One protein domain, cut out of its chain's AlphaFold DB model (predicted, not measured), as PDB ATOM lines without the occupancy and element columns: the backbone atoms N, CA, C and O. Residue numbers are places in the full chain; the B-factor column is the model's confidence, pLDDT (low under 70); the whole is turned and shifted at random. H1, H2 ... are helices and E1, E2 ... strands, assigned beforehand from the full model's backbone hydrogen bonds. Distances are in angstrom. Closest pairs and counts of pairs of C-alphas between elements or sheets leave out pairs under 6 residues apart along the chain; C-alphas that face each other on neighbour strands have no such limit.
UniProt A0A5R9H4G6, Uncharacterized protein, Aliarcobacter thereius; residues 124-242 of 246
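What this domain is: This is residues 124 to 242 of the 246 residues of an uncharacterized protein of Aliarcobacter thereius (UniProt A0A5R9H4G6). A strongly twisted, open sheet of seven short strands, E1, E2, E5, E6, E7, E8 and E9 in that order across it, runs roughly along the longest axis, with a small separate hairpin, E3 and E4, near E2. Helix H1 grazes the sheet toward its E1 end, and short H2 grazes it too. The 119 printed residues hold two named helices and nine named strands, in the order H1, E1 to E6, H2, E7 to E9; under half of the residues, 53, are in named elements, the large sheet is mixed and the small one antiparallel, and the class is mixed, helices and strands. The whole is compact, with a radius of gyration of the C-alphas of 14.5 A and spans of 46 by 33 by 25 A.

How they stand to each other: H1, residues 124 to 135, only grazes the large sheet, with residues 128 to 135. E1, residues 151 to 156, and E2, residues 159 to 164, form a hairpin; N 154 and O 161 are 3.0 A apart, within hydrogen-bond range. E3, residues 166 to 168, and E4, residues 179 to 182, form another, with N 168 and O 179 at 2.9 A. The closest C-alphas of E2 and E4, those of Ile 164 and Glu 182, are 5.8 A apart. E5, residues 185 to 188, is antiparallel to E2, with N 162 and O 185 at 2.8 A, and forms a hairpin with E6, residues 197 to 199, with N 186 and O 198 at 2.8 A. H2, residues 207 to 211, only grazes the sheet, with residues 208 to 210. Residues 127 to 131 of H1 only just touch H2, with 3 pairs of C-alphas within 8 A, the closest being Leu 127 and Phe 211 at 7.2 A. E6, H2 and E7, residues 217 to 219, form a strand-helix-strand unit, two parallel neighbour strands with a helix between, with a right-handed crossover; N 219 and O 197 are 2.8 A apart. E7, E8, residues 225 to 228, and E9, residues 239 to 241, form a meander, each strand the antiparallel neighbour of the one before; N 218 and O 226 are 2.8 A apart, and N 227 and O 240 2.9 A. In H1 every O i to N i+4 pair is within hydrogen-bond range; in H2 0 of 1 is, with 2 of 2 O i to N i+3 pairs.

Where its parts are: H1 begins at C-alpha 124, (266.074, 310.661, 178.094), and is 16.4 A long. E1 spans 12.4 A, E2 12.8 A, E5 10.7 A and E8 10.3 A. E9 ends at C-alpha 241, (270.463, 321.932, 157.177).

The domain as a whole: The C-alphas farthest apart, of Ser 174 and Lys 235, are 48.4 A apart. The printed part has no cut. The link from H1 to E1, residues 136 to 150, is long. Confidence is under 70 at residues 170 to 176 and 232 to 236.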
ATOM      1  N   LEU A 124     266.363 311.948 178.716       93.69
ATOM      2  CA  LEU A 124     266.074 310.661 178.094       93.69
ATOM      3  C   LEU A 124     264.790 310.053 178.663       93.69
ATOM      4  O   LEU A 124     263.920 309.645 177.898       93.69
ATOM      5  N   ALA A 125     264.632 310.029 179.989       96.12
ATOM      6  CA  ALA A 125     263.418 309.518 180.624       96.12
ATOM      7  C   ALA A 125     262.177 310.287 180.155       96.12
ATOM      8  O   ALA A 125     261.151 309.684 179.842       96.12
ATOM      9  N   LYS A 126     262.290 311.616 180.053       94.44
ATOM     10  CA  LYS A 126     261.226 312.495 179.571       94.44
ATOM     11  C   LYS A 126     260.866 312.178 178.124       94.44
ATOM     12  O   LYS A 126     259.685 312.025 177.830       94.44
ATOM     13  N   LEU A 127     261.855 312.012 177.244       93.44
ATOM     14  CA  LEU A 127     261.608 311.619 175.858       93.44
ATOM     15  C   LEU A 127     260.921 310.251 175.773       93.44
ATOM     16  O   LEU A 127     259.904 310.127 175.097       93.44
ATOM     17  N   LEU A 128     261.442 309.234 176.464       96.06
ATOM     18  CA  LEU A 128     260.862 307.885 176.469       96.06
ATOM     19  C   LEU A 128     259.411 307.909 176.957       96.06
ATOM     20  O   LEU A 128     258.533 307.318 176.332       96.06
ATOM     21  N   TYR A 129     259.153 308.643 178.037       96.75
ATOM     22  CA  TYR A 129     257.815 308.879 178.558       96.75
ATOM     23  C   TYR A 129     256.899 309.551 177.526       96.75
ATOM     24  O   TYR A 129     255.822 309.036 177.233       96.75
ATOM     25  N   THR A 130     257.335 310.656 176.914       94.88
ATOM     26  CA  THR A 130     256.560 311.367 175.888       94.88
ATOM     27  C   THR A 130     256.255 310.471 174.687       94.88
ATOM     28  O   THR A 130     255.120 310.459 174.210       94.88
ATOM     29  N   LEU A 131     257.224 309.673 174.230       95.38
ATOM     30  CA  LEU A 131     257.037 308.709 173.146       95.38
ATOM     31  C   LEU A 131     255.996 307.641 173.505       95.38
ATOM     32  O   LEU A 131     255.115 307.355 172.693       95.38
ATOM     33  N   MET A 132     256.061 307.086 174.718       96.38
ATOM     34  CA  MET A 132     255.090 306.112 175.224       96.38
ATOM     35  C   MET A 132     253.666 306.690 175.245       96.38
ATOM     36  O   MET A 132     252.752 306.100 174.662       96.38
ATOM     37  N   ILE A 133     253.485 307.898 175.793       95.25
ATOM     38  CA  ILE A 133     252.187 308.591 175.807       95.25
ATOM     39  C   ILE A 133     251.679 308.871 174.386       95.25
ATOM     40  O   ILE A 133     250.516 308.593 174.083       95.25
ATOM     41  N   TYR A 134     252.543 309.369 173.498       94.19
ATOM     42  CA  TYR A 134     252.192 309.662 172.106       94.19
ATOM     43  C   TYR A 134     251.745 308.412 171.342       94.19
ATOM     44  O   TYR A 134     250.743 308.438 170.624       94.19
ATOM     45  N   LYS A 135     252.448 307.292 171.540       94.31
ATOM     46  CA  LYS A 135     252.111 305.991 170.946       94.31
ATOM     47  C   LYS A 135     251.023 305.232 171.698       94.31
ATOM     48  O   LYS A 135     250.628 304.160 171.252       94.31
ATOM     49  N   LYS A 136     250.494 305.793 172.791       94.31
ATOM     50  CA  LYS A 136     249.451 305.182 173.628       94.31
ATOM     51  C   LYS A 136     249.851 303.786 174.123       94.31
ATOM     52  O   LYS A 136     249.031 302.871 174.138       94.31
ATOM     53  N   THR A 137     251.114 303.637 174.517       94.38
ATOM     54  CA  THR A 137     251.665 302.429 175.141       94.38
ATOM     55  C   THR A 137     252.245 302.781 176.504       94.38
ATOM     56  O   THR A 137     252.750 303.883 176.690       94.38
ATOM     57  N   ASP A 138     252.210 301.841 177.441       94.25
ATOM     58  CA  ASP A 138     252.828 302.002 178.760       94.25
ATOM     59  C   ASP A 138     254.223 301.362 178.831       94.25
ATOM     60  O   ASP A 138     254.873 301.408 179.870       94.25
ATOM     61  N   GLU A 139     254.685 300.726 177.751       96.38
ATOM     62  CA  GLU A 139     255.965 300.016 177.709       96.38
ATOM     63  C   GLU A 139     256.590 300.051 176.306       96.38
ATOM     64  O   GLU A 139     255.881 299.944 175.297       96.38
ATOM     65  N   ILE A 140     257.923 300.136 176.241       97.69
ATOM     66  CA  ILE A 140     258.706 299.901 175.022       97.69
ATOM     67  C   ILE A 140     259.344 298.518 175.120       97.69
ATOM     68  O   ILE A 140     260.283 298.289 175.878       97.69
ATOM     69  N   LYS A 141     258.828 297.584 174.324       96.50
ATOM     70  CA  LYS A 141     259.303 296.197 174.305       96.50
ATOM     71  C   LYS A 141     260.481 296.022 173.360       96.50
ATOM     72  O   LYS A 141     260.710 296.837 172.467       96.50
ATOM     73  N   VAL A 142     261.191 294.911 173.528       95.19
ATOM     74  CA  VAL A 142     262.198 294.470 172.560       95.19
ATOM     75  C   VAL A 142     261.538 294.267 171.196       95.19
ATOM     76  O   VAL A 142     260.421 293.749 171.104       95.19
ATOM     77  N   CYS A 143     262.219 294.696 170.138       93.44
ATOM     78  CA  CYS A 143     261.760 294.517 168.772       93.44
ATOM     79  C   CYS A 143     261.567 293.021 168.452       93.44
ATOM     80  O   CYS A 143     262.435 292.209 168.781       93.44
ATOM     81  N   PRO A 144     260.435 292.624 167.839       91.25
ATOM     82  CA  PRO A 144     260.187 291.230 167.494       91.25
ATOM     83  C   PRO A 144     261.222 290.727 166.483       91.25
ATOM     84  O   PRO A 144     261.638 291.457 165.592       91.25
ATOM     85  N   SER A 145     261.583 289.447 166.560       84.62
ATOM     86  CA  SER A 145     262.550 288.828 165.640       84.62
ATOM     87  C   SER A 145     262.072 288.775 164.182       84.62
ATOM     88  O   SER A 145     262.860 288.528 163.269       84.62
ATOM     89  N   SER A 146     260.773 288.959 163.941       82.94
ATOM     90  CA  SER A 146     260.178 288.996 162.610       82.94
ATOM     91  C   SER A 146     259.200 290.159 162.469       82.94
ATOM     92  O   SER A 146     258.441 290.494 163.379       82.94
ATOM     93  N   PHE A 147     259.208 290.771 161.285       85.38
ATOM     94  CA  PHE A 147     258.278 291.833 160.932       85.38
ATOM     95  C   PHE A 147     257.006 291.234 160.331       85.38
ATOM     96  O   PHE A 147     257.034 290.721 159.211       85.38
ATOM     97  N   SER A 148     255.899 291.286 161.068       79.50
ATOM     98  CA  SER A 148     254.581 290.842 160.588       79.50
ATOM     99  C   SER A 148     253.672 291.998 160.174       79.50
ATOM    100  O   SER A 148     252.823 291.847 159.301       79.50
ATOM    101  N   SER A 149     253.826 293.148 160.821       86.31
ATOM    102  CA  SER A 149     252.975 294.327 160.680       86.31
ATOM    103  C   SER A 149     253.708 295.551 161.223       86.31
ATOM    104  O   SER A 149     254.752 295.405 161.856       86.31
ATOM    105  N   LYS A 150     253.142 296.747 161.015       87.81
ATOM    106  CA  LYS A 150     253.652 297.999 161.591       87.81
ATOM    107  C   LYS A 150     253.943 297.832 163.093       87.81
ATOM    108  O   LYS A 150     253.098 297.315 163.822       87.81
ATOM    109  N   ILE A 151     255.119 298.283 163.530       93.19
ATOM    110  CA  ILE A 151     255.522 298.330 164.944       93.19
ATOM    111  C   ILE A 151     255.682 299.799 165.322       93.19
ATOM    112  O   ILE A 151     256.508 300.498 164.740       93.19
ATOM    113  N   ASP A 152     254.884 300.276 166.275       94.50
ATOM    114  CA  ASP A 152     254.845 301.704 166.609       94.50
ATOM    115  C   ASP A 152     256.094 302.176 167.360       94.50
ATOM    116  O   ASP A 152     256.598 303.260 167.075       94.50
ATOM    117  N   ILE A 153     256.602 301.381 168.304       96.50
ATOM    118  CA  ILE A 153     257.849 301.652 169.026       96.50
ATOM    119  C   ILE A 153     258.429 300.353 169.594       96.50
ATOM    120  O   ILE A 153     257.687 299.513 170.104       96.50
ATOM    121  N   CYS A 154     259.745 300.168 169.507       96.31
ATOM    122  CA  CYS A 154     260.449 299.070 170.175       96.31
ATOM    123  C   CYS A 154     261.929 299.399 170.403       96.31
ATOM    124  O   CYS A 154     262.452 300.375 169.858       96.31
ATOM    125  N   THR A 155     262.605 298.581 171.212       95.62
ATOM    126  CA  THR A 155     264.048 298.677 171.458       95.62
ATOM    127  C   THR A 155     264.819 297.502 170.860       95.62
ATOM    128  O   THR A 155     264.376 296.356 170.919       95.62
ATOM    129  N   PHE A 156     265.983 297.779 170.279       92.75
ATOM    130  CA  PHE A 156     266.904 296.777 169.744       92.75
ATOM    131  C   PHE A 156     268.340 297.302 169.828       92.75
ATOM    132  O   PHE A 156     268.564 298.470 169.523       92.75
ATOM    133  N   GLU A 157     269.293 296.470 170.270       89.62
ATOM    134  CA  GLU A 157     270.726 296.819 170.381       89.62
ATOM    135  C   GLU A 157     270.979 298.215 170.984       89.62
ATOM    136  O   GLU A 157     271.675 299.061 170.421       89.62
ATOM    137  N   ASN A 158     270.372 298.479 172.145       90.94
ATOM    138  CA  ASN A 158     270.502 299.750 172.862       90.94
ATOM    139  C   ASN A 158     270.019 300.987 172.076       90.94
ATOM    140  O   ASN A 158     270.446 302.112 172.333       90.94
ATOM    141  N   SER A 159     269.129 300.783 171.112       93.25
ATOM    142  CA  SER A 159     268.501 301.843 170.332       93.25
ATOM    143  C   SER A 159     266.987 301.763 170.460       93.25
ATOM    144  O   SER A 159     266.420 300.692 170.694       93.25
ATOM    145  N   ILE A 160     266.332 302.909 170.331       96.25
ATOM    146  CA  ILE A 160     264.879 303.029 170.235       96.25
ATOM    147  C   ILE A 160     264.538 303.287 168.779       96.25
ATOM    148  O   ILE A 160     265.164 304.133 168.149       96.25
ATOM    149  N   TYR A 161     263.537 302.575 168.274       95.25
ATOM    150  CA  TYR A 161     263.010 302.722 166.924       95.25
ATOM    151  C   TYR A 161     261.526 303.054 166.993       95.25
ATOM    152  O   TYR A 161     260.791 302.437 167.765       95.25
ATOM    153  N   VAL A 162     261.082 303.996 166.163       95.50
ATOM    154  CA  VAL A 162     259.699 304.477 166.121       95.50
ATOM    155  C   VAL A 162     259.121 304.347 164.711       95.50
ATOM    156  O   VAL A 162     259.798 304.635 163.726       95.50
ATOM    157  N   ASP A 163     257.860 303.912 164.632       94.19
ATOM    158  CA  ASP A 163     257.096 303.635 163.409       94.19
ATOM    159  C   ASP A 163     257.879 302.807 162.384       94.19
ATOM    160  O   ASP A 163     258.152 303.238 161.261       94.19
ATOM    161  N   ILE A 164     258.231 301.584 162.770       93.69
ATOM    162  CA  ILE A 164     258.937 300.656 161.892       93.69
ATOM    163  C   ILE A 164     257.972 300.115 160.837       93.69
ATOM    164  O   ILE A 164     256.903 299.578 161.148       93.69
ATOM    165  N   LYS A 165     258.396 300.222 159.578       92.56
ATOM    166  CA  LYS A 165     257.672 299.787 158.377       92.56
ATOM    167  C   LYS A 165     258.285 298.551 157.729       92.56
ATOM    168  O   LYS A 165     257.594 297.857 156.987       92.56
ATOM    169  N   LYS A 166     259.570 298.279 157.979       90.75
ATOM    170  CA  LYS A 166     260.276 297.159 157.351       90.75
ATOM    171  C   LYS A 166     261.501 296.730 158.141       90.75
ATOM    172  O   LYS A 166     262.179 297.551 158.758       90.75
ATOM    173  N   TYR A 167     261.791 295.433 158.068       90.25
ATOM    174  CA  TYR A 167     263.058 294.863 158.504       90.25
ATOM    175  C   TYR A 167     263.911 294.490 157.290       90.25
ATOM    176  O   TYR A 167     263.394 294.016 156.272       90.25
ATOM    177  N   GLY A 168     265.218 294.646 157.424       83.50
ATOM    178  CA  GLY A 168     266.189 294.343 156.388       83.50
ATOM    179  C   GLY A 168     267.513 293.896 156.986       83.50
ATOM    180  O   GLY A 168     267.723 293.965 158.197       83.50
ATOM    181  N   ASN A 169     268.403 293.438 156.117       75.69
ATOM    182  CA  ASN A 169     269.784 293.181 156.490       75.69
ATOM    183  C   ASN A 169     270.511 294.520 156.352       75.69
ATOM    184  O   ASN A 169     270.721 294.998 155.237       75.69
ATOM    185  N   LEU A 170     270.771 295.176 157.480       63.50
ATOM    186  CA  LEU A 170     271.558 296.401 157.521       63.50
ATOM    187  C   LEU A 170     273.011 296.006 157.780       63.50
ATOM    188  O   LEU A 170     273.292 295.404 158.812       63.50
ATOM    189  N   PHE A 171     273.893 296.386 156.854       55.06
ATOM    190  CA  PHE A 171     275.329 296.082 156.840       55.06
ATOM    191  C   PHE A 171     275.664 294.600 156.600       55.06
ATOM    192  O   PHE A 171     274.850 293.711 156.838       55.06
ATOM    193  N   GLU A 172     276.869 294.340 156.083       52.16
ATOM    194  CA  GLU A 172     277.464 293.003 155.896       52.16
ATOM    195  C   GLU A 172     277.790 292.329 157.241       52.16
ATOM    196  O   GLU A 172     278.825 291.688 157.412       52.16
ATOM    197  N   ASP A 173     276.933 292.511 158.238       49.38
ATOM    198  CA  ASP A 173     277.073 291.810 159.490       49.38
ATOM    199  C   ASP A 173     276.708 290.351 159.217       49.38
ATOM    200  O   ASP A 173     275.648 290.029 158.682       49.38
ATOM    201  N   SER A 174     277.631 289.445 159.522       54.38
ATOM    202  CA  SER A 174     277.485 288.003 159.268       54.38
ATOM    203  C   SER A 174     276.308 287.350 160.014       54.38
ATOM    204  O   SER A 174     276.041 286.158 159.841       54.38
ATOM    205  N   SER A 175     275.596 288.119 160.841       60.56
ATOM    206  CA  SER A 175     274.363 287.713 161.488       60.56
ATOM    207  C   SER A 175     273.216 287.732 160.472       60.56
ATOM    208  O   SER A 175     272.859 288.742 159.879       60.56
ATOM    209  N   SER A 176     272.564 286.588 160.280       64.38
ATOM    210  CA  SER A 176     271.334 286.475 159.484       64.38
ATOM    211  C   SER A 176     270.117 287.162 160.136       64.38
ATOM    212  O   SER A 176     268.975 286.871 159.770       64.38
ATOM    213  N   GLU A 177     270.332 288.012 161.144       72.38
ATOM    214  CA  GLU A 177     269.276 288.699 161.875       72.38
ATOM    215  C   GLU A 177     268.800 289.924 161.103       72.38
ATOM    216  O   GLU A 177     269.556 290.833 160.764       72.38
ATOM    217  N   LYS A 178     267.495 289.954 160.841       82.44
ATOM    218  CA  LYS A 178     266.857 291.110 160.228       82.44
ATOM    219  C   LYS A 178     266.665 292.187 161.290       82.44
ATOM    220  O   LYS A 178     266.079 291.917 162.336       82.44
ATOM    221  N   LYS A 179     267.086 293.411 160.984       87.00
ATOM    222  CA  LYS A 179     266.995 294.579 161.870       87.00
ATOM    223  C   LYS A 179     266.001 295.599 161.302       87.00
ATOM    224  O   LYS A 179     265.745 295.570 160.092       87.00
ATOM    225  N   PRO A 180     265.427 296.508 162.114       89.88
ATOM    226  CA  PRO A 180     264.612 297.608 161.600       89.88
ATOM    227  C   PRO A 180     265.380 298.415 160.541       89.88
ATOM    228  O   PRO A 180     266.404 299.015 160.846       89.88
ATOM    229  N   SER A 181     264.899 298.421 159.294       88.44
ATOM    230  CA  SER A 181     265.568 299.077 158.155       88.44
ATOM    231  C   SER A 181     264.807 300.283 157.617       88.44
ATOM    232  O   SER A 181     265.379 301.147 156.963       88.44
ATOM    233  N   GLU A 182     263.500 300.324 157.856       90.50
ATOM    234  CA  GLU A 182     262.656 301.460 157.517       90.50
ATOM    235  C   GLU A 182     261.847 301.829 158.753       90.50
ATOM    236  O   GLU A 182     261.038 301.036 159.234       90.50
ATOM    237  N   PHE A 183     262.111 303.015 159.278       92.56
ATOM    238  CA  PHE A 183     261.548 303.559 160.506       92.56
ATOM    239  C   PHE A 183     261.450 305.074 160.356       92.56
ATOM    240  O   PHE A 183     262.180 305.650 159.552       92.56
ATOM    241  N   LEU A 184     260.566 305.705 161.124       92.81
ATOM    242  CA  LEU A 184     260.440 307.161 161.146       92.81
ATOM    243  C   LEU A 184     261.613 307.811 161.873       92.81
ATOM    244  O   LEU A 184     262.187 308.780 161.383       92.81
ATOM    245  N   LEU A 185     261.946 307.271 163.045       93.19
ATOM    246  CA  LEU A 185     262.940 307.829 163.948       93.19
ATOM    247  C   LEU A 185     263.675 306.710 164.685       93.19
ATOM    248  O   LEU A 185     263.055 305.735 165.117       93.19
ATOM    249  N   ALA A 186     264.986 306.860 164.842       93.94
ATOM    250  CA  ALA A 186     265.808 305.995 165.668       93.94
ATOM    251  C   ALA A 186     266.888 306.783 166.411       93.94
ATOM    252  O   ALA A 186     267.452 307.739 165.885       93.94
ATOM    253  N   PHE A 187     267.209 306.367 167.631       93.50
ATOM    254  CA  PHE A 187     268.329 306.926 168.388       93.50
ATOM    255  C   PHE A 187     268.929 305.878 169.318       93.50
ATOM    256  O   PHE A 187     268.227 305.010 169.836       93.50
ATOM    257  N   ASN A 188     270.237 305.979 169.548       92.69
ATOM    258  CA  ASN A 188     270.926 305.137 170.516       92.69
ATOM    259  C   ASN A 188     270.793 305.730 171.924       92.69
ATOM    260  O   ASN A 188     270.999 306.927 172.121       92.69
ATOM    261  N   LEU A 189     270.491 304.886 172.907       92.44
ATOM    262  CA  LEU A 189     270.284 305.291 174.296       92.44
ATOM    263  C   LEU A 189     271.563 305.849 174.935       92.44
ATOM    264  O   LEU A 189     271.503 306.851 175.642       92.44
ATOM    265  N   ASN A 190     272.730 305.257 174.648       88.50
ATOM    266  CA  ASN A 190     274.008 305.679 175.247       88.50
ATOM    267  C   ASN A 190     274.497 307.018 174.704       88.50
ATOM    268  O   ASN A 190     275.263 307.716 175.362       88.50
ATOM    269  N   SER A 191     274.091 307.359 173.484       84.44
ATOM    270  CA  SER A 191     274.483 308.597 172.831       84.44
ATOM    271  C   SER A 191     273.297 309.520 172.603       84.44
ATOM    272  O   SER A 191     273.395 310.378 171.747       84.44
ATOM    273  N   TYR A 192     272.181 309.384 173.319       84.38
ATOM    274  CA  TYR A 192     270.996 310.205 173.053       84.38
ATOM    275  C   TYR A 192     271.293 311.717 173.118       84.38
ATOM    276  O   TYR A 192     270.892 312.464 172.234       84.38
ATOM    277  N   GLU A 193     272.059 312.166 174.118       77.50
ATOM    278  CA  GLU A 193     272.323 313.600 174.317       77.50
ATOM    279  C   GLU A 193     273.259 314.222 173.268       77.50
ATOM    280  O   GLU A 193     273.253 315.436 173.078       77.50
ATOM    281  N   LYS A 194     274.118 313.418 172.632       75.44
ATOM    282  CA  LYS A 194     275.229 313.912 171.786       75.44
ATOM    283  C   LYS A 194     275.298 313.273 170.404       75.44
ATOM    284  O   LYS A 194     276.016 313.751 169.531       75.44
ATOM    285  N   GLY A 195     274.647 312.137 170.254       71.44
ATOM    286  CA  GLY A 195     274.691 311.271 169.096       71.44
ATOM    287  C   GLY A 195     273.556 311.570 168.130       71.44
ATOM    288  O   GLY A 195     272.664 312.369 168.421       71.44
ATOM    289  N   PRO A 196     273.607 310.947 166.951       81.69
ATOM    290  CA  PRO A 196     272.647 311.224 165.907       81.69
ATOM    291  C   PRO A 196     271.267 310.688 166.292       81.69
ATOM    292  O   PRO A 196     271.112 309.510 166.624       81.69
ATOM    293  N   ILE A 197     270.259 311.551 166.189       91.31
ATOM    294  CA  ILE A 197     268.873 311.115 166.053       91.31
ATOM    295  C   ILE A 197     268.628 310.924 164.563       91.31
ATOM    296  O   ILE A 197     268.630 311.888 163.800       91.31
ATOM    297  N   ILE A 198     268.477 309.672 164.148       91.69
ATOM    298  CA  ILE A 198     268.296 309.305 162.749       91.69
ATOM    299  C   ILE A 198     266.814 309.406 162.413       91.69
ATOM    300  O   ILE A 198     265.982 308.841 163.121       91.69
ATOM    301  N   VAL A 199     266.484 310.087 161.324       91.50
ATOM    302  CA  VAL A 199     265.119 310.198 160.805       91.50
ATOM    303  C   VAL A 199     265.048 309.710 159.365       91.50
ATOM    304  O   VAL A 199     266.029 309.769 158.630       91.50
ATOM    305  N   ASP A 200     263.878 309.221 158.950       85.62
ATOM    306  CA  ASP A 200     263.635 308.831 157.554       85.62
ATOM    307  C   ASP A 200     263.872 310.006 156.601       85.62
ATOM    308  O   ASP A 200     264.637 309.930 155.644       85.62
ATOM    309  N   LYS A 201     263.220 311.116 156.936       83.19
ATOM    310  CA  LYS A 201     263.284 312.412 156.278       83.19
ATOM    311  C   LYS A 201     262.959 313.476 157.319       83.19
ATOM    312  O   LYS A 201     262.170 313.225 158.232       83.19
ATOM    313  N   ILE A 202     263.528 314.666 157.164       82.62
ATOM    314  CA  ILE A 202     263.063 315.833 157.913       82.62
ATOM    315  C   ILE A 202     261.771 316.317 157.264       82.62
ATOM    316  O   ILE A 202     261.779 316.865 156.164       82.62
ATOM    317  N   ASP A 203     260.664 316.061 157.949       80.44
ATOM    318  CA  ASP A 203     259.331 316.514 157.579       80.44
ATOM    319  C   ASP A 203     258.841 317.461 158.680       80.44
ATOM    320  O   ASP A 203     258.633 317.043 159.816       80.44
ATOM    321  N   GLU A 204     258.733 318.758 158.379       76.25
ATOM    322  CA  GLU A 204     258.387 319.783 159.377       76.25
ATOM    323  C   GLU A 204     256.986 319.588 159.976       76.25
ATOM    324  O   GLU A 204     256.693 320.132 161.046       76.25
ATOM    325  N   ASP A 205     256.133 318.817 159.303       79.31
ATOM    326  CA  ASP A 205     254.775 318.511 159.739       79.31
ATOM    327  C   ASP A 205     254.692 317.230 160.576       79.31
ATOM    328  O   ASP A 205     253.625 316.909 161.095       79.31
ATOM    329  N   GLU A 206     255.802 316.509 160.750       85.62
ATOM    330  CA  GLU A 206     255.854 315.288 161.547       85.62
ATOM    331  C   GLU A 206     255.791 315.617 163.057       85.62
ATOM    332  O   GLU A 206     256.778 316.101 163.631       85.62
ATOM    333  N   PRO A 207     254.667 315.337 163.754       86.06
ATOM    334  CA  PRO A 207     254.449 315.843 165.111       86.06
ATOM    335  C   PRO A 207     255.448 315.303 166.133       86.06
ATOM    336  O   PRO A 207     255.753 315.983 167.112       86.06
ATOM    337  N   ILE A 208     255.983 314.097 165.915       87.69
ATOM    338  CA  ILE A 208     256.948 313.497 166.843       87.69
ATOM    339  C   ILE A 208     258.255 314.296 166.924       87.69
ATOM    340  O   ILE A 208     258.939 314.256 167.947       87.69
ATOM    341  N   LEU A 209     258.597 315.061 165.881       87.06
ATOM    342  CA  LEU A 209     259.812 315.874 165.868       87.06
ATOM    343  C   LEU A 209     259.697 317.116 166.768       87.06
ATOM    344  O   LEU A 209     260.714 317.653 167.211       87.06
ATOM    345  N   ASN A 210     258.475 317.525 167.127       85.38
ATOM    346  CA  ASN A 210     258.236 318.620 168.072       85.38
ATOM    347  C   ASN A 210     258.559 318.233 169.524       85.38
ATOM    348  O   ASN A 210     258.662 319.107 170.380       85.38
ATOM    349  N   PHE A 211     258.745 316.944 169.828       87.12
ATOM    350  CA  PHE A 211     259.083 316.496 171.187       87.12
ATOM    351  C   PHE A 211     260.520 316.825 171.583       87.12
ATOM    352  O   PHE A 211     260.864 316.804 172.765       87.12
ATOM    353  N   PHE A 212     261.363 317.124 170.600       86.88
ATOM    354  CA  PHE A 212     262.762 317.438 170.812       86.88
ATOM    355  C   PHE A 212     262.956 318.932 171.054       86.88
ATOM    356  O   PHE A 212     262.324 319.783 170.424       86.88
ATOM    357  N   SER A 213     263.871 319.273 171.958       84.88
ATOM    358  CA  SER A 213     264.216 320.665 172.235       84.88
ATOM    359  C   SER A 213     264.882 321.328 171.029       84.88
ATOM    360  O   SER A 213     265.551 320.671 170.225       84.88
ATOM    361  N   ASN A 214     264.760 322.650 170.930       86.44
ATOM    362  CA  ASN A 214     265.583 323.428 170.004       86.44
ATOM    363  C   ASN A 214     267.075 323.187 170.308       86.44
ATOM    364  O   ASN A 214     267.460 322.994 171.461       86.44
ATOM    365  N   GLY A 215     267.897 323.132 169.263       85.38
ATOM    366  CA  GLY A 215     269.296 322.711 169.330       85.38
ATOM    367  C   GLY A 215     269.517 321.199 169.206       85.38
ATOM    368  O   GLY A 215     270.664 320.776 169.123       85.38
ATOM    369  N   THR A 216     268.465 320.372 169.152       87.44
ATOM    370  CA  THR A 216     268.622 318.928 168.904       87.44
ATOM    371  C   THR A 216     269.139 318.674 167.489       87.44
ATOM    372  O   THR A 216     268.649 319.273 166.527       87.44
ATOM    373  N   HIS A 217     270.124 317.781 167.369       88.94
ATOM    374  CA  HIS A 217     270.729 317.393 166.099       88.94
ATOM    375  C   HIS A 217     270.056 316.141 165.534       88.94
ATOM    376  O   HIS A 217     269.957 315.116 166.210       88.94
ATOM    377  N   PHE A 218     269.674 316.212 164.265       90.31
ATOM    378  CA  PHE A 218     269.098 315.114 163.503       90.31
ATOM    379  C   PHE A 218     269.980 314.782 162.308       90.31
ATOM    380  O   PHE A 218     270.690 315.645 161.790       90.31
ATOM    381  N   PHE A 219     269.909 313.536 161.868       90.38
ATOM    382  CA  PHE A 219     270.547 313.056 160.654       90.38
ATOM    383  C   PHE A 219     269.506 312.316 159.831       90.38
ATOM    384  O   PHE A 219     268.766 311.501 160.380       90.38
ATOM    385  N   ASP A 220     269.427 312.590 158.537       87.88
ATOM    386  CA  ASP A 220     268.640 311.735 157.654       87.88
ATOM    387  C   ASP A 220     269.427 310.481 157.238       87.88
ATOM    388  O   ASP A 220     270.575 310.258 157.642       87.88
ATOM    389  N   LYS A 221     268.789 309.631 156.433       81.56
ATOM    390  CA  LYS A 221     269.379 308.388 155.918       81.56
ATOM    391  C   LYS A 221     270.581 308.610 154.995       81.56
ATOM    392  O   LYS A 221     271.401 307.702 154.870       81.56
ATOM    393  N   ASP A 222     270.691 309.789 154.392       83.50
ATOM    394  CA  ASP A 222     271.802 310.178 153.522       83.50
ATOM    395  C   ASP A 222     272.963 310.798 154.324       83.50
ATOM    396  O   ASP A 222     274.009 311.137 153.769       83.50
ATOM    397  N   GLY A 223     272.811 310.910 155.652       82.81
ATOM    398  CA  GLY A 223     273.812 311.465 156.559       82.81
ATOM    399  C   GLY A 223     273.819 312.993 156.604       82.81
ATOM    400  O   GLY A 223     274.725 313.575 157.207       82.81
ATOM    401  N   ILE A 224     272.822 313.651 156.008       87.88
ATOM    402  CA  ILE A 224     272.676 315.105 156.047       87.88
ATOM    403  C   ILE A 224     272.275 315.504 157.463       87.88
ATOM    404  O   ILE A 224     271.344 314.951 158.055       87.88
ATOM    405  N   LYS A 225     272.989 316.484 158.016       90.00
ATOM    406  CA  LYS A 225     272.785 316.957 159.382       90.00
ATOM    407  C   LYS A 225     271.801 318.119 159.420       90.00
ATOM    408  O   LYS A 225     271.966 319.113 158.712       90.00
ATOM    409  N   PHE A 226     270.855 318.045 160.347       89.31
ATOM    410  CA  PHE A 226     269.880 319.090 160.622       89.31
ATOM    411  C   PHE A 226     269.894 319.483 162.095       89.31
ATOM    412  O   PHE A 226     270.178 318.666 162.970       89.31
ATOM    413  N   VAL A 227     269.547 320.735 162.380       89.38
ATOM    414  CA  VAL A 227     269.309 321.215 163.745       89.38
ATOM    415  C   VAL A 227     267.909 321.776 163.846       89.38
ATOM    416  O   VAL A 227     267.490 322.565 162.999       89.38
ATOM    417  N   LYS A 228     267.194 321.374 164.897       88.00
ATOM    418  CA  LYS A 228     265.891 321.946 165.220       88.00
ATOM    419  C   LYS A 228     266.064 323.357 165.771       88.00
ATOM    420  O   LYS A 228     266.785 323.554 166.747       88.00
ATOM    421  N   VAL A 229     265.389 324.327 165.167       87.56
ATOM    422  CA  VAL A 229     265.472 325.752 165.536       87.56
ATOM    423  C   VAL A 229     264.116 326.367 165.885       87.56
ATOM    424  O   VAL A 229     264.079 327.486 166.390       87.56
ATOM    425  N   GLY A 230     263.014 325.649 165.655       81.06
ATOM    426  CA  GLY A 230     261.663 326.131 165.930       81.06
ATOM    427  C   GLY A 230     260.698 325.028 166.357       81.06
ATOM    428  O   GLY A 230     260.948 323.841 166.147       81.06
ATOM    429  N   ASP A 231     259.593 325.454 166.965       75.88
ATOM    430  CA  ASP A 231     258.499 324.609 167.450       75.88
ATOM    431  C   ASP A 231     257.239 324.743 166.573       75.88
ATOM    432  O   ASP A 231     257.205 325.465 165.570       75.88
ATOM    433  N   GLU A 232     256.176 324.039 166.958       61.84
ATOM    434  CA  GLU A 232     254.856 324.148 166.344       61.84
ATOM    435  C   GLU A 232     254.350 325.605 166.386       61.84
ATOM    436  O   GLU A 232     254.238 326.213 167.450       61.84
ATOM    437  N   GLY A 233     254.077 326.191 165.214       58.97
ATOM    438  CA  GLY A 233     253.653 327.593 165.079       58.97
ATOM    439  C   GLY A 233     254.777 328.614 164.852       58.97
ATOM    440  O   GLY A 233     254.492 329.814 164.800       58.97
ATOM    441  N   ALA A 234     256.032 328.180 164.686       62.44
ATOM    442  CA  ALA A 234     257.106 329.061 164.230       62.44
ATOM    443  C   ALA A 234     256.758 329.702 162.868       62.44
ATOM    444  O   ALA A 234     256.239 329.041 161.970       62.44
ATOM    445  N   LYS A 235     257.030 331.008 162.724       58.69
ATOM    446  CA  LYS A 235     256.846 331.746 161.456       58.69
ATOM    447  C   LYS A 235     257.948 331.451 160.428       58.69
ATOM    448  O   LYS A 235     257.754 331.728 159.248       58.69
ATOM    449  N   ASP A 236     259.067 330.907 160.900       65.19
ATOM    450  CA  ASP A 236     260.262 330.557 160.136       65.19
ATOM    451  C   ASP A 236     260.411 329.024 160.022       65.19
ATOM    452  O   ASP A 236     259.567 328.272 160.511       65.19
ATOM    453  N   LYS A 237     261.496 328.551 159.387       73.81
ATOM    454  CA  LYS A 237     261.823 327.116 159.264       73.81
ATOM    455  C   LYS A 237     261.956 326.450 160.637       73.81
ATOM    456  O   LYS A 237     262.536 327.037 161.549       73.81
ATOM    457  N   LYS A 238     261.502 325.200 160.768       80.56
ATOM    458  CA  LYS A 238     261.663 324.406 162.003       80.56
ATOM    459  C   LYS A 238     263.027 323.719 162.072       80.56
ATOM    460  O   LYS A 238     263.524 323.464 163.172       80.56
ATOM    461  N   PHE A 239     263.652 323.476 160.918       85.31
ATOM    462  CA  PHE A 239     264.959 322.827 160.813       85.31
ATOM    463  C   PHE A 239     265.916 323.584 159.887       85.31
ATOM    464  O   PHE A 239     265.529 324.107 158.841       85.31
ATOM    465  N   VAL A 240     267.197 323.598 160.257       86.25
ATOM    466  CA  VAL A 240     268.293 324.133 159.437       86.25
ATOM    467  C   VAL A 240     269.206 322.987 159.019       86.25
ATOM    468  O   VAL A 240     269.655 322.224 159.872       86.25
ATOM    469  N   ASN A 241     269.473 322.864 157.716       87.44
ATOM    470  CA  ASN A 241     270.463 321.932 157.177       87.44
ATOM    471  C   ASN A 241     271.867 322.522 157.375       87.44
ATOM    472  O   ASN A 241     272.163 323.579 156.826       87.44
ATOM    473  N   LEU A 242     272.714 321.828 158.135       82.50
ATOM    474  CA  LEU A 242     274.082 322.254 158.448       82.50
ATOM    475  C   LEU A 242     275.133 321.740 157.459       82.50
ATOM    476  O   LEU A 242     276.308 322.061 157.580       82.50
TER     477      LEU A 242